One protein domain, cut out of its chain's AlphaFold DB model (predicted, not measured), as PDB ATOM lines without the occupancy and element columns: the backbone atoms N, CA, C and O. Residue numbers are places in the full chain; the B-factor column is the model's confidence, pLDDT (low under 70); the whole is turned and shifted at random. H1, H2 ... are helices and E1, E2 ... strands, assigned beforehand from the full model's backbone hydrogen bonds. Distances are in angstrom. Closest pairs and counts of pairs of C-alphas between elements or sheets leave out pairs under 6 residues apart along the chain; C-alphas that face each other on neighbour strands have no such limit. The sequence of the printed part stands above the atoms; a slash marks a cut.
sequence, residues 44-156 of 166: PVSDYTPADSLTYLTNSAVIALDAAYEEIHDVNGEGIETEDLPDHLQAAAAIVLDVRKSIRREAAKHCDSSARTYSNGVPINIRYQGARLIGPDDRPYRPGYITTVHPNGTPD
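AT A GLANCE: This is residues 44 to 156 of the 166 residues of an uncharacterized protein of Corynebacterium flavescens (UniProt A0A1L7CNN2). Two long helices, H1 and H2, lie side by side as a helical hairpin, and a small strand hairpin, E1 and E2, packs by E2 on the side of H1 away from H2. From there the strand hairpin slants away from the helices to its loop, residues 130 to 143, in a flat, loosely built whole. The printed part has 113 residues, with H1, H2, E1 and E2 in that order along the chain; the sheet, order E1 - E2, is antiparallel, and the class is mostly helix. The whole is loose, with a radius of gyration of the C-alphas of 17.3 A and spans of 49 by 38 by 17 A.

IN THESE COORDINATES: Look first for strand E1, residues 125 to 129, 12.8 A long, and E2, residues 144 to 148, 13.4 A long, ending at C-alpha 148 at (143.617, 117.383, 128.876). Find C-alpha 50 at (131.595, 128.868, 127.605); from there H1, residues 50 to 73, runs 34.9 A. H2, residues 87 to 109, covers 33.2 A and ends at C-alpha 109 at (124.142, 117.757, 120.167).

HOW THE PARTS SIT: At the hairpin of E1 and E2, antiparallel at 158 degrees, you find N 126 and O 147 at 2.8 A and N 147 and O 126 at 2.9 A, within hydrogen-bond range. The closest C-alphas of E2 and H1 are those of Thr 148 and Ser 60, 6.0 A apart. E1 and H1 are only just apart, closest 8.2 A. H1 and H2 touch, closest at the C-alphas of Tyr 69 and Ala 93, 5.9 A, at a shallow tilt of 20 degrees, opposite ways. H2 and E2 are apart. In H1 and H2 every O i to N i+4 pair is within hydrogen-bond range.

THE WHOLE: The two C-alphas farthest apart, those of Pro 44 and Asp 84, are 52.2 A from each other. The printed part has no cut. The links H1 to H2, H2 to E1 and E1 to E2 are long. Look for pLDDT under 70 in residues 44 to 47, 77 to 78, 111 to 115, 126 to 136 and 138 to 146.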
ATOM      1  N   PRO A  44     146.784 136.805 123.225       46.78
ATOM      2  CA  PRO A  44     146.131 137.425 124.365       46.78
ATOM      3  C   PRO A  44     145.586 136.307 125.253       46.78
ATOM      4  O   PRO A  44     145.113 135.295 124.734       46.78
ATOM      5  N   VAL A  45     145.643 136.482 126.580       52.72
ATOM      6  CA  VAL A  45     144.897 135.629 127.516       52.72
ATOM      7  C   VAL A  45     143.428 135.821 127.163       52.72
ATOM      8  O   VAL A  45     142.769 136.745 127.629       52.72
ATOM      9  N   SER A  46     142.962 135.027 126.207       54.19
ATOM     10  CA  SER A  46     141.602 135.058 125.727       54.19
ATOM     11  C   SER A  46     140.771 134.589 126.897       54.19
ATOM     12  O   SER A  46     140.991 133.483 127.401       54.19
ATOM     13  N   ASP A  47     139.811 135.410 127.310       68.38
ATOM     14  CA  ASP A  47     138.636 134.901 127.995       68.38
ATOM     15  C   ASP A  47     138.088 133.791 127.090       68.38
ATOM     16  O   ASP A  47     137.600 134.038 125.986       68.38
ATOM     17  N   TYR A  48     138.335 132.544 127.473       72.62
ATOM     18  CA  TYR A  48     137.878 131.389 126.722       72.62
ATOM     19  C   TYR A  48     136.356 131.327 126.822       72.62
ATOM     20  O   TYR A  48     135.738 131.765 127.798       72.62
ATOM     21  N   THR A  49     135.725 130.812 125.779       85.50
ATOM     22  CA  THR A  49     134.270 130.831 125.683       85.50
ATOM     23  C   THR A  49     133.637 129.802 126.631       85.50
ATOM     24  O   THR A  49     134.278 128.826 127.045       85.50
ATOM     25  N   PRO A  50     132.337 129.942 126.950       84.56
ATOM     26  CA  PRO A  50     131.595 128.868 127.605       84.56
ATOM     27  C   PRO A  50     131.664 127.537 126.836       84.56
ATOM     28  O   PRO A  50     131.712 126.485 127.466       84.56
ATOM     29  N   ALA A  51     131.736 127.575 125.499       82.81
ATOM     30  CA  ALA A  51     131.909 126.384 124.664       82.81
ATOM     31  C   ALA A  51     133.281 125.719 124.877       82.81
ATOM     32  O   ALA A  51     133.363 124.502 125.018       82.81
ATOM     33  N   ASP A  52     134.353 126.504 125.029       85.12
ATOM     34  CA  ASP A  52     135.678 125.963 125.370       85.12
ATOM     35  C   ASP A  52     135.664 125.253 126.730       85.12
ATOM     36  O   ASP A  52     136.246 124.180 126.893       85.12
ATOM     37  N   SER A  53     134.929 125.806 127.700       85.69
ATOM     38  CA  SER A  53     134.761 125.183 129.020       85.69
ATOM     39  C   SER A  53     133.994 123.861 128.936       85.69
ATOM     40  O   SER A  53     134.368 122.881 129.578       85.69
ATOM     41  N   LEU A  54     132.925 123.812 128.137       85.88
ATOM     42  CA  LEU A  54     132.139 122.595 127.914       85.88
ATOM     43  C   LEU A  54     132.947 121.527 127.172       85.88
ATOM     44  O   LEU A  54     132.895 120.349 127.537       85.88
ATOM     45  N   THR A  55     133.744 121.943 126.192       85.44
ATOM     46  CA  THR A  55     134.672 121.076 125.465       85.44
ATOM     47  C   THR A  55     135.718 120.481 126.406       85.44
ATOM     48  O   THR A  55     135.926 119.265 126.395       85.44
ATOM     49  N   TYR A  56     136.335 121.300 127.266       86.81
ATOM     50  CA  TYR A  56     137.265 120.844 128.303       86.81
ATOM     51  C   TYR A  56     136.614 119.813 129.233       86.81
ATOM     52  O   TYR A  56     137.079 118.679 129.309       86.81
ATOM     53  N   LEU A  57     135.483 120.158 129.859       87.94
ATOM     54  CA  LEU A  57     134.789 119.270 130.799       87.94
ATOM     55  C   LEU A  57     134.379 117.944 130.155       87.94
ATOM     56  O   LEU A  57     134.503 116.890 130.776       87.94
ATOM     57  N   THR A  58     133.911 117.984 128.907       87.19
ATOM     58  CA  THR A  58     133.546 116.779 128.155       87.19
ATOM     59  C   THR A  58     134.759 115.875 127.948       87.19
ATOM     60  O   THR A  58     134.667 114.672 128.196       87.19
ATOM     61  N   ASN A  59     135.894 116.435 127.518       83.44
ATOM     62  CA  ASN A  59     137.115 115.668 127.276       83.44
ATOM     63  C   ASN A  59     137.680 115.085 128.576       83.44
ATOM     64  O   ASN A  59     137.882 113.871 128.641       83.44
ATOM     65  N   SER A  60     137.840 115.904 129.621       84.31
ATOM     66  CA  SER A  60     138.349 115.448 130.921       84.31
ATOM     67  C   SER A  60     137.459 114.353 131.520       84.31
ATOM     68  O   SER A  60     137.964 113.335 131.993       84.31
ATOM     69  N   ALA A  61     136.130 114.500 131.449       87.62
ATOM     70  CA  ALA A  61     135.205 113.491 131.965       87.62
ATOM     71  C   ALA A  61     135.264 112.176 131.173       87.62
ATOM     72  O   ALA A  61     135.260 111.102 131.768       87.62
ATOM     73  N   VAL A  62     135.325 112.237 129.838       84.38
ATOM     74  CA  VAL A  62     135.409 111.032 128.996       84.38
ATOM     75  C   VAL A  62     136.724 110.290 129.222       84.38
ATOM     76  O   VAL A  62     136.685 109.071 129.355       84.38
ATOM     77  N   ILE A  63     137.855 110.998 129.312       78.62
ATOM     78  CA  ILE A  63     139.161 110.384 129.600       78.62
ATOM     79  C   ILE A  63     139.152 109.722 130.984       78.62
ATOM     80  O   ILE A  63     139.584 108.581 131.113       78.62
ATOM     81  N   ALA A  64     138.608 110.392 132.005       81.12
ATOM     82  CA  ALA A  64     138.510 109.820 133.346       81.12
ATOM     83  C   ALA A  64     137.616 108.568 133.394       81.12
ATOM     84  O   ALA A  64     137.925 107.618 134.108       81.12
ATOM     85  N   LEU A  65     136.519 108.547 132.630       86.31
ATOM     86  CA  LEU A  65     135.645 107.375 132.525       86.31
ATOM     87  C   LEU A  65     136.305 106.227 131.757       86.31
ATOM     88  O   LEU A  65     136.099 105.076 132.126       86.31
ATOM     89  N   ASP A  66     137.094 106.523 130.723       80.88
ATOM     90  CA  ASP A  66     137.869 105.509 130.001       80.88
ATOM     91  C   ASP A  66     138.933 104.889 130.920       80.88
ATOM     92  O   ASP A  66     138.997 103.667 131.020       80.88
ATOM     93  N   ALA A  67     139.652 105.702 131.701       75.25
ATOM     94  CA  ALA A  67     140.589 105.207 132.711       75.25
ATOM     95  C   ALA A  67     139.888 104.370 133.796       75.25
ATOM     96  O   ALA A  67     140.335 103.279 134.125       75.25
ATOM     97  N   ALA A  68     138.750 104.832 134.323       82.94
ATOM     98  CA  ALA A  68     137.983 104.062 135.303       82.94
ATOM     99  C   ALA A  68     137.479 102.729 134.729       82.94
ATOM    100  O   ALA A  68     137.420 101.733 135.444       82.94
ATOM    101  N   TYR A  69     137.105 102.704 133.448       83.00
ATOM    102  CA  TYR A  69     136.722 101.475 132.766       83.00
ATOM    103  C   TYR A  69     137.907 100.512 132.660       83.00
ATOM    104  O   TYR A  69     137.747  99.342 132.991       83.00
ATOM    105  N   GLU A  70     139.079 100.993 132.249       78.12
ATOM    106  CA  GLU A  70     140.309 100.193 132.179       78.12
ATOM    107  C   GLU A  70     140.686  99.613 133.550       78.12
ATOM    108  O   GLU A  70     140.876  98.407 133.657       78.12
ATOM    109  N   GLU A  71     140.663 100.418 134.614       76.56
ATOM    110  CA  GLU A  71     140.945  99.974 135.991       76.56
ATOM    111  C   GLU A  71     139.962  98.905 136.498       76.56
ATOM    112  O   GLU A  71     140.333  98.032 137.274       76.56
ATOM    113  N   ILE A  72     138.695  98.931 136.061       86.56
ATOM    114  CA  ILE A  72     137.730  97.867 136.395       86.56
ATOM    115  C   ILE A  72     138.113  96.534 135.729       86.56
ATOM    116  O   ILE A  72     137.822  95.474 136.285       86.56
ATOM    117  N   HIS A  73     138.733  96.585 134.547       82.19
ATOM    118  CA  HIS A  73     139.136  95.403 133.780       82.19
ATOM    119  C   HIS A  73     140.565  94.947 134.103       82.19
ATOM    120  O   HIS A  73     140.928  93.836 133.724       82.19
ATOM    121  N   ASP A  74     141.358  95.758 134.807       81.06
ATOM    122  CA  ASP A  74     142.688  95.387 135.283       81.06
ATOM    123  C   ASP A  74     142.601  94.602 136.601       81.06
ATOM    124  O   ASP A  74     142.561  95.149 137.707       81.06
ATOM    125  N   VAL A  75     142.575  93.275 136.489       74.81
ATOM    126  CA  VAL A  75     142.554  92.384 137.647       74.81
ATOM    127  C   VAL A  75     143.923  91.728 137.778       74.81
ATOM    128  O   VAL A  75     144.268  90.802 137.052       74.81
ATOM    129  N   ASN A  76     144.695  92.179 138.770       74.12
ATOM    130  CA  ASN A  76     146.067  91.725 139.042       74.12
ATOM    131  C   ASN A  76     147.085  92.019 137.920       74.12
ATOM    132  O   ASN A  76     148.063  91.282 137.787       74.12
ATOM    133  N   GLY A  77     146.909  93.091 137.143       69.06
ATOM    134  CA  GLY A  77     147.794  93.427 136.023       69.06
ATOM    135  C   GLY A  77     147.435  92.701 134.726       69.06
ATOM    136  O   GLY A  77     148.181  92.794 133.749       69.06
ATOM    137  N   GLU A  78     146.332  91.950 134.715       69.00
ATOM    138  CA  GLU A  78     145.816  91.247 133.547       69.00
ATOM    139  C   GLU A  78     144.479  91.868 133.137       69.00
ATOM    140  O   GLU A  78     143.550  91.968 133.938       69.00
ATOM    141  N   GLY A  79     144.389  92.284 131.870       78.50
ATOM    142  CA  GLY A  79     143.140  92.755 131.286       78.50
ATOM    143  C   GLY A  79     142.169  91.592 131.115       78.50
ATOM    144  O   GLY A  79     142.449  90.663 130.357       78.50
ATOM    145  N   ILE A  80     141.042  91.651 131.817       82.06
ATOM    146  CA  ILE A  80     139.972  90.652 131.759       82.06
ATOM    147  C   ILE A  80     138.825  91.187 130.896       82.06
ATOM    148  O   ILE A  80     138.518  92.374 130.945       82.06
ATOM    149  N   GLU A  81     138.177  90.326 130.111       86.69
ATOM    150  CA  GLU A  81     136.983  90.692 129.341       86.69
ATOM    151  C   GLU A  81     135.786  90.966 130.264       86.69
ATOM    152  O   GLU A  81     135.647  90.372 131.333       86.69
ATOM    153  N   THR A  82     134.866  91.847 129.856       89.12
ATOM    154  CA  THR A  82     133.743  92.256 130.722       89.12
ATOM    155  C   THR A  82     132.894  91.074 131.200       89.12
ATOM    156  O   THR A  82     132.428  91.083 132.331       89.12
ATOM    157  N   GLU A  83     132.694  90.052 130.366       92.69
ATOM    158  CA  GLU A  83     131.887  88.866 130.696       92.69
ATOM    159  C   GLU A  83     132.531  87.932 131.731       92.69
ATOM    160  O   GLU A  83     131.818  87.186 132.406       92.69
ATOM    161  N   ASP A  84     133.850  88.031 131.903       91.94
ATOM    162  CA  ASP A  84     134.637  87.244 132.854       91.94
ATOM    163  C   ASP A  84     134.820  87.959 134.207       91.94
ATOM    164  O   ASP A  84     135.307  87.369 135.177       91.94
ATOM    165  N   LEU A  85     134.412  89.230 134.314       92.00
ATOM    166  CA  LEU A  85     134.433  89.969 135.575       92.00
ATOM    167  C   LEU A  85     133.356  89.448 136.547       92.00
ATOM    168  O   LEU A  85     132.281  89.027 136.128       92.00
ATOM    169  N   PRO A  86     133.560  89.551 137.872       93.88
ATOM    170  CA  PRO A  86     132.490  89.363 138.848       93.88
ATOM    171  C   PRO A  86     131.270  90.261 138.567       93.88
ATOM    172  O   PRO A  86     131.443  91.437 138.255       93.88
ATOM    173  N   ASP A  87     130.044  89.765 138.786       93.00
ATOM    174  CA  ASP A  87     128.779  90.465 138.460       93.00
ATOM    175  C   ASP A  87     128.723  91.941 138.895       93.00
ATOM    176  O   ASP A  87     128.231  92.809 138.174       93.00
ATOM    177  N   HIS A  88     129.238  92.254 140.087       90.31
ATOM    178  CA  HIS A  88     129.248  93.623 140.606       90.31
ATOM    179  C   HIS A  88     130.202  94.550 139.831       90.31
ATOM    180  O   HIS A  88     129.903  95.734 139.681       90.31
ATOM    181  N   LEU A  89     131.313  94.021 139.310       92.56
ATOM    182  CA  LEU A  89     132.245  94.751 138.449       92.56
ATOM    183  C   LEU A  89     131.715  94.866 137.018       92.56
ATOM    184  O   LEU A  89     131.850  95.933 136.425       92.56
ATOM    185  N   GLN A  90     131.010  93.852 136.501       93.56
ATOM    186  CA  GLN A  90     130.275  93.981 135.233       93.56
ATOM    187  C   GLN A  90     129.259  95.126 135.297       93.56
ATOM    188  O   GLN A  90     129.189  95.971 134.404       93.56
ATOM    189  N   ALA A  91     128.494  95.189 136.391       92.75
ATOM    190  CA  ALA A  91     127.534  96.261 136.620       92.75
ATOM    191  C   ALA A  91     128.222  97.635 136.710       92.75
ATOM    192  O   ALA A  91     127.731  98.605 136.131       92.75
ATOM    193  N   ALA A  92     129.371  97.724 137.388       92.44
ATOM    194  CA  ALA A  92     130.154  98.956 137.458       92.44
ATOM    195  C   ALA A  92     130.659  99.401 136.072       92.44
ATOM    196  O   ALA A  92     130.461 100.556 135.693       92.44
ATOM    197  N   ALA A  93     131.233  98.482 135.289       89.44
ATOM    198  CA  ALA A  93     131.680  98.731 133.919       89.44
ATOM    199  C   ALA A  93     130.532  99.237 133.029       89.44
ATOM    200  O   ALA A  93     130.687 100.222 132.302       89.44
ATOM    201  N   ALA A  94     129.353  98.614 133.132       92.38
ATOM    202  CA  ALA A  94     128.162  99.032 132.402       92.38
ATOM    203  C   ALA A  94     127.733 100.466 132.763       92.38
ATOM    204  O   ALA A  94     127.479 101.273 131.867       92.38
ATOM    205  N   ILE A  95     127.721 100.817 134.056       94.62
ATOM    206  CA  ILE A  95     127.403 102.177 134.523       94.62
ATOM    207  C   ILE A  95     128.387 103.195 133.933       94.62
ATOM    208  O   ILE A  95     127.958 104.222 133.400       94.62
ATOM    209  N   VAL A  96     129.693 102.914 133.981       93.75
ATOM    210  CA  VAL A  96     130.733 103.798 133.428       93.75
ATOM    211  C   VAL A  96     130.528 104.017 131.926       93.75
ATOM    212  O   VAL A  96     130.510 105.162 131.461       93.75
ATOM    213  N   LEU A  97     130.291 102.943 131.164       90.06
ATOM    214  CA  LEU A  97     130.024 103.035 129.727       90.06
ATOM    215  C   LEU A  97     128.760 103.835 129.417       90.06
ATOM    216  O   LEU A  97     128.752 104.620 128.465       90.06
ATOM    217  N   ASP A  98     127.692 103.659 130.186       93.38
ATOM    218  CA  ASP A  98     126.427 104.348 129.943       93.38
ATOM    219  C   ASP A  98     126.498 105.841 130.276       93.38
ATOM    220  O   ASP A  98     125.947 106.670 129.535       93.38
ATOM    221  N   VAL A  99     127.244 106.216 131.319       93.25
ATOM    222  CA  VAL A  99     127.560 107.620 131.616       93.25
ATOM    223  C   VAL A  99     128.403 108.218 130.489       93.25
ATOM    224  O   VAL A  99     128.028 109.254 129.936       93.25
ATOM    225  N   ARG A 100     129.477 107.538 130.064       90.00
ATOM    226  CA  ARG A 100     130.331 107.968 128.941       90.00
ATOM    227  C   ARG A 100     129.519 108.189 127.665       90.00
ATOM    228  O   ARG A 100     129.647 109.227 127.015       90.00
ATOM    229  N   LYS A 101     128.652 107.235 127.307       86.25
ATOM    230  CA  LYS A 101     127.745 107.347 126.152       86.25
ATOM    231  C   LYS A 101     126.804 108.538 126.295       86.25
ATOM    232  O   LYS A 101     126.570 109.244 125.317       86.25
ATOM    233  N   SER A 102     126.265 108.770 127.490       90.50
ATOM    234  CA  SER A 102     125.345 109.880 127.748       90.50
ATOM    235  C   SER A 102     126.028 111.238 127.606       90.50
ATOM    236  O   SER A 102     125.470 112.107 126.938       90.50
ATOM    237  N   ILE A 103     127.245 111.387 128.138       87.56
ATOM    238  CA  ILE A 103     128.072 112.590 127.976       87.56
ATOM    239  C   ILE A 103     128.376 112.827 126.498       87.56
ATOM    240  O   ILE A 103     128.079 113.901 125.983       87.56
ATOM    241  N   ARG A 104     128.882 111.816 125.777       82.88
ATOM    242  CA  ARG A 104     129.192 111.946 124.341       82.88
ATOM    243  C   ARG A 104     127.968 112.299 123.504       82.88
ATOM    244  O   ARG A 104     128.059 113.137 122.616       82.88
ATOM    245  N   ARG A 105     126.821 111.675 123.785       83.12
ATOM    246  CA  ARG A 105     125.559 111.973 123.097       83.12
ATOM    247  C   ARG A 105     125.124 113.411 123.333       83.12
ATOM    248  O   ARG A 105     124.631 114.038 122.404       83.12
ATOM    249  N   GLU A 106     125.253 113.906 124.558       83.06
ATOM    250  CA  GLU A 106     124.888 115.285 124.861       83.06
ATOM    251  C   GLU A 106     125.872 116.265 124.213       83.06
ATOM    252  O   GLU A 106     125.433 117.154 123.493       83.06
ATOM    253  N   ALA A 107     127.181 116.036 124.330       78.06
ATOM    254  CA  ALA A 107     128.208 116.847 123.676       78.06
ATOM    255  C   ALA A 107     128.043 116.908 122.147       78.06
ATOM    256  O   ALA A 107     128.157 117.976 121.548       78.06
ATOM    257  N   ALA A 108     127.693 115.785 121.508       72.88
ATOM    258  CA  ALA A 108     127.444 115.730 120.070       72.88
ATOM    259  C   ALA A 108     126.267 116.619 119.626       72.88
ATOM    260  O   ALA A 108     126.290 117.144 118.515       72.88
ATOM    261  N   LYS A 109     125.248 116.831 120.476       77.44
ATOM    262  CA  LYS A 109     124.142 117.757 120.167       77.44
ATOM    263  C   LYS A 109     124.574 119.222 120.172       77.44
ATOM    264  O   LYS A 109     123.923 120.029 119.517       77.44
ATOM    265  N   HIS A 110     125.638 119.548 120.902       72.19
ATOM    266  CA  HIS A 110     126.157 120.910 121.045       72.19
ATOM    267  C   HIS A 110     127.399 121.166 120.173       72.19
ATOM    268  O   HIS A 110     128.029 122.202 120.312       72.19
ATOM    269  N   CYS A 111     127.734 120.252 119.248       59.66
ATOM    270  CA  CYS A 111     128.876 120.351 118.322       59.66
ATOM    271  C   CYS A 111     130.270 120.489 118.980       59.66
ATOM    272  O   CYS A 111     131.242 120.746 118.275       59.66
ATOM    273  N   ASP A 112     130.394 120.234 120.285       62.62
ATOM    274  CA  ASP A 112     131.650 120.364 121.051       62.62
ATOM    275  C   ASP A 112     132.563 119.120 120.970       62.62
ATOM    276  O   ASP A 112     133.664 119.092 121.515       62.62
ATOM    277  N   SER A 113     132.136 118.044 120.302       54.59
ATOM    278  CA  SER A 113     132.818 116.742 120.382       54.59
ATOM    279  C   SER A 113     133.966 116.526 119.387       54.59
ATOM    280  O   SER A 113     134.595 115.472 119.434       54.59
ATOM    281  N   SER A 114     134.211 117.453 118.454       55.16
ATOM    282  CA  SER A 114     135.201 117.280 117.370       55.16
ATOM    283  C   SER A 114     136.258 118.379 117.291       55.16
ATOM    284  O   SER A 114     137.077 118.377 116.370       55.16
ATOM    285  N   ALA A 115     136.234 119.344 118.210       66.12
ATOM    286  CA  ALA A 115     137.258 120.373 118.255       66.12
ATOM    287  C   ALA A 115     138.618 119.737 118.594       66.12
ATOM    288  O   ALA A 115     138.711 118.818 119.407       66.12
ATOM    289  N   ARG A 116     139.680 120.217 117.938       70.81
ATOM    290  CA  ARG A 116     141.079 119.841 118.230       70.81
ATOM    291  C   ARG A 116     141.796 120.913 119.048       70.81
ATOM    292  O   ARG A 116     142.717 120.608 119.801       70.81
ATOM    293  N   THR A 117     141.323 122.146 118.915       76.44
ATOM    294  CA  THR A 117     141.766 123.334 119.631       76.44
ATOM    295  C   THR A 117     140.547 124.089 120.145       76.44
ATOM    296  O   THR A 117     139.469 124.023 119.551       76.44
ATOM    297  N   TYR A 118     140.733 124.819 121.234       82.06
ATOM    298  CA  TYR A 118     139.800 125.823 121.724       82.06
ATOM    299  C   TYR A 118     139.707 127.005 120.754       82.06
ATOM    300  O   TYR A 118     140.527 127.161 119.842       82.06
ATOM    301  N   SER A 119     138.718 127.871 120.968       82.81
ATOM    302  CA  SER A 119     138.502 129.082 120.169       82.81
ATOM    303  C   SER A 119     139.708 130.033 120.156       82.81
ATOM    304  O   SER A 119     139.881 130.793 119.206       82.81
ATOM    305  N   ASN A 120     140.567 129.951 121.175       76.81
ATOM    306  CA  ASN A 120     141.805 130.718 121.308       76.81
ATOM    307  C   ASN A 120     143.047 130.012 120.726       76.81
ATOM    308  O   ASN A 120     144.164 130.459 120.963       76.81
ATOM    309  N   GLY A 121     142.876 128.898 120.008       74.44
ATOM    310  CA  GLY A 121     143.969 128.149 119.379       74.44
ATOM    311  C   GLY A 121     144.715 127.181 120.305       74.44
ATOM    312  O   GLY A 121     145.495 126.366 119.817       74.44
ATOM    313  N   VAL A 122     144.450 127.198 121.616       79.31
ATOM    314  CA  VAL A 122     145.065 126.265 122.573       79.31
ATOM    315  C   VAL A 122     144.587 124.832 122.278       79.31
ATOM    316  O   VAL A 122     143.389 124.625 122.072       79.31
ATOM    317  N   PRO A 123     145.473 123.818 122.242       76.00
ATOM    318  CA  PRO A 123     145.063 122.428 122.036       76.00
ATOM    319  C   PRO A 123     144.196 121.926 123.191       76.00
ATOM    320  O   PRO A 123     144.431 122.282 124.338       76.00
ATOM    321  N   ILE A 124     143.232 121.048 122.903       78.69
ATOM    322  CA  ILE A 124     142.352 120.472 123.939       78.69
ATOM    323  C   ILE A 124     143.054 119.381 124.746       78.69
ATOM    324  O   ILE A 124     142.848 119.253 125.947       78.69
ATOM    325  N   ASN A 125     143.894 118.582 124.091       77.19
ATOM    326  CA  ASN A 125     144.660 117.521 124.727       77.19
ATOM    327  C   ASN A 125     146.112 117.597 124.255       77.19
ATOM    328  O   ASN A 125     146.376 117.849 123.079       77.19
ATOM    329  N   ILE A 126     147.048 117.312 125.154       68.25
ATOM    330  CA  ILE A 126     148.457 117.112 124.827       68.25
ATOM    331  C   ILE A 126     148.769 115.638 125.017       68.25
ATOM    332  O   ILE A 126     148.604 115.077 126.101       68.25
ATOM    333  N   ARG A 127     149.252 115.005 123.950       66.56
ATOM    334  CA  ARG A 127     149.843 113.677 124.041       66.56
ATOM    335  C   ARG A 127     151.314 113.824 124.391       66.56
ATOM    336  O   ARG A 127     152.088 114.389 123.628       66.56
ATOM    337  N   TYR A 128     151.714 113.283 125.531       61.28
ATOM    338  CA  TYR A 128     153.119 113.161 125.866       61.28
ATOM    339  C   TYR A 128     153.705 111.939 125.164       61.28
ATOM    340  O   TYR A 128     153.230 110.815 125.331       61.28
ATOM    341  N   GLN A 129     154.763 112.161 124.394       55.09
ATOM    342  CA  GLN A 129     155.666 111.112 123.951       55.09
ATOM    343  C   GLN A 129     157.020 111.354 124.599       55.09
ATOM    344  O   GLN A 129     157.867 112.054 124.052       55.09
ATOM    345  N   GLY A 130     157.222 110.788 125.783       52.25
ATOM    346  CA  GLY A 130     158.487 110.955 126.483       52.25
ATOM    347  C   GLY A 130     159.694 110.420 125.726       52.25
ATOM    348  O   GLY A 130     159.590 109.734 124.702       52.25
ATOM    349  N   ALA A 131     160.868 110.681 126.300       50.53
ATOM    350  CA  ALA A 131     162.083 109.972 125.929       50.53
ATOM    351  C   ALA A 131     161.831 108.450 125.945       50.53
ATOM    352  O   ALA A 131     161.061 107.950 126.766       50.53
ATOM    353  N   ARG A 132     162.483 107.709 125.036       50.94
ATOM    354  CA  ARG A 132     162.457 106.237 125.062       50.94
ATOM    355  C   ARG A 132     162.928 105.773 126.443       50.94
ATOM    356  O   ARG A 132     164.089 105.981 126.790       50.94
ATOM    357  N   LEU A 133     162.025 105.165 127.198       53.03
ATOM    358  CA  LEU A 133     162.328 104.436 128.421       53.03
ATOM    359  C   LEU A 133     162.654 102.995 128.053       53.03
ATOM    360  O   LEU A 133     162.185 102.499 127.034       53.03
ATOM    361  N   ILE A 134     163.452 102.323 128.871       58.94
ATOM    362  CA  ILE A 134     163.664 100.882 128.744       58.94
ATOM    363  C   ILE A 134     162.633 100.202 129.647       58.94
ATOM    364  O   ILE A 134     162.546 100.517 130.834       58.94
ATOM    365  N   GLY A 135     161.791  99.360 129.050       51.94
ATOM    366  CA  GLY A 135     160.773  98.583 129.748       51.94
ATOM    367  C   GLY A 135     161.383  97.464 130.593       51.94
ATOM    368  O   GLY A 135     162.572  97.173 130.462       51.94
ATOM    369  N   PRO A 136     160.583  96.801 131.444       51.38
ATOM    370  CA  PRO A 136     161.026  95.640 132.225       51.38
ATOM    371  C   PRO A 136     161.566  94.481 131.366       51.38
ATOM    372  O   PRO A 136     162.234  93.590 131.878       51.38
ATOM    373  N   ASP A 137     161.261  94.492 130.070       70.44
ATOM    374  CA  ASP A 137     161.658  93.526 129.048       70.44
ATOM    375  C   ASP A 137     162.869  93.981 128.207       70.44
ATOM    376  O   ASP A 137     163.117  93.429 127.132       70.44
ATOM    377  N   ASP A 138     163.600  95.005 128.660       63.94
ATOM    378  CA  ASP A 138     164.696  95.667 127.940       63.94
ATOM    379  C   ASP A 138     164.296  96.286 126.586       63.94
ATOM    380  O   ASP A 138     165.147  96.710 125.794       63.94
ATOM    381  N   ARG A 139     162.992  96.403 126.297       53.56
ATOM    382  CA  ARG A 139     162.531  97.031 125.061       53.56
ATOM    383  C   ARG A 139     162.348  98.528 125.259       53.56
ATOM    384  O   ARG A 139     161.743  98.961 126.241       53.56
ATOM    385  N   PRO A 140     162.835  99.356 124.321       48.44
ATOM    386  CA  PRO A 140     162.549 100.772 124.366       48.44
ATOM    387  C   PRO A 140     161.050 100.996 124.137       48.44
ATOM    388  O   PRO A 140     160.539 100.682 123.062       48.44
ATOM    389  N   TYR A 141     160.366 101.590 125.107       48.28
ATOM    390  CA  TYR A 141     158.984 102.039 124.981       48.28
ATOM    391  C   TYR A 141     158.898 103.545 125.237       48.28
ATOM    392  O   TYR A 141     159.706 104.131 125.960       48.28
ATOM    393  N   ARG A 142     157.932 104.208 124.602       53.16
ATOM    394  CA  ARG A 142     157.559 105.581 124.951       53.16
ATOM    395  C   ARG A 142     156.246 105.496 125.718       53.16
ATOM    396  O   ARG A 142     155.269 105.066 125.104       53.16
ATOM    397  N   PRO A 143     156.193 105.858 127.012       49.72
ATOM    398  CA  PRO A 143     154.918 105.968 127.703       49.72
ATOM    399  C   PRO A 143     154.115 107.062 127.002       49.72
ATOM    400  O   PRO A 143     154.458 108.243 127.069       49.72
ATOM    401  N   GLY A 144     153.104 106.645 126.247       54.19
ATOM    402  CA  GLY A 144     152.132 107.549 125.668       54.19
ATOM    403  C   GLY A 144     151.073 107.799 126.717       54.19
ATOM    404  O   GLY A 144     150.298 106.894 126.996       54.19
ATOM    405  N   TYR A 145     151.025 108.996 127.284       59.38
ATOM    406  CA  TYR A 145     149.871 109.394 128.079       59.38
ATOM    407  C   TYR A 145     149.324 110.712 127.527       59.38
ATOM    408  O   TYR A 145     150.069 111.556 127.025       59.38
ATOM    409  N   ILE A 146     148.001 110.841 127.526       65.56
ATOM    410  CA  ILE A 146     147.279 112.011 127.028       65.56
ATOM    411  C   ILE A 146     146.794 112.773 128.259       65.56
ATOM    412  O   ILE A 146     146.190 112.177 129.146       65.56
ATOM    413  N   THR A 147     147.078 114.068 128.332       74.62
ATOM    414  CA  THR A 147     146.508 114.959 129.348       74.62
ATOM    415  C   THR A 147     145.596 115.969 128.675       74.62
ATOM    416  O   THR A 147     145.898 116.444 127.578       74.62
ATOM    417  N   THR A 148     144.477 116.286 129.313       83.00
ATOM    418  CA  THR A 148     143.617 117.383 128.876       83.00
ATOM    419  C   THR A 148     144.238 118.710 129.292       83.00
ATOM    420  O   THR A 148     144.922 118.810 130.311       83.00
ATOM    421  N   VAL A 149     144.060 119.724 128.458       83.44
ATOM    422  CA  VAL A 149     144.580 121.072 128.659       83.44
ATOM    423  C   VAL A 149     143.403 121.972 128.936       83.44
ATOM    424  O   VAL A 149     142.468 122.015 128.155       83.44
ATOM    425  N   HIS A 150     143.425 122.700 130.039       85.94
ATOM    426  CA  HIS A 150     142.409 123.704 130.297       85.94
ATOM    427  C   HIS A 150     142.496 124.827 129.240       85.94
ATOM    428  O   HIS A 150     143.596 125.134 128.779       85.94
ATOM    429  N   PRO A 151     141.392 125.501 128.864       84.19
ATOM    430  CA  PRO A 151     141.408 126.513 127.802       84.19
ATOM    431  C   PRO A 151     142.404 127.669 127.974       84.19
ATOM    432  O   PRO A 151     142.745 128.341 127.011       84.19
ATOM    433  N   ASN A 152     142.911 127.901 129.185       81.31
ATOM    434  CA  ASN A 152     143.986 128.863 129.466       81.31
ATOM    435  C   ASN A 152     145.405 128.333 129.145       81.31
ATOM    436  O   ASN A 152     146.383 129.004 129.466       81.31
ATOM    437  N   GLY A 153     145.534 127.122 128.597       78.56
ATOM    438  CA  GLY A 153     146.806 126.478 128.276       78.56
ATOM    439  C   GLY A 153     147.425 125.645 129.400       78.56
ATOM    440  O   GLY A 153     148.498 125.080 129.195       78.56
ATOM    441  N   THR A 154     146.799 125.530 130.578       82.00
ATOM    442  CA  THR A 154     147.367 124.729 131.675       82.00
ATOM    443  C   THR A 154     146.960 123.254 131.565       82.00
ATOM    444  O   THR A 154     145.763 122.975 131.597       82.00
ATOM    445  N   PRO A 155     147.904 122.299 131.471       81.19
ATOM    446  CA  PRO A 155     147.588 120.870 131.443       81.19
ATOM    447  C   PRO A 155     147.139 120.347 132.817       81.19
ATOM    448  O   PRO A 155     147.663 120.773 133.848       81.19
ATOM    449  N   ASP A 156     146.213 119.384 132.822       75.75
ATOM    450  CA  ASP A 156     145.667 118.761 134.040       75.75
ATOM    451  C   ASP A 156     146.709 117.905 134.778       75.75
ATOM    452  O   ASP A 156     146.681 117.778 136.004       75.75
TER     453      ASP A 156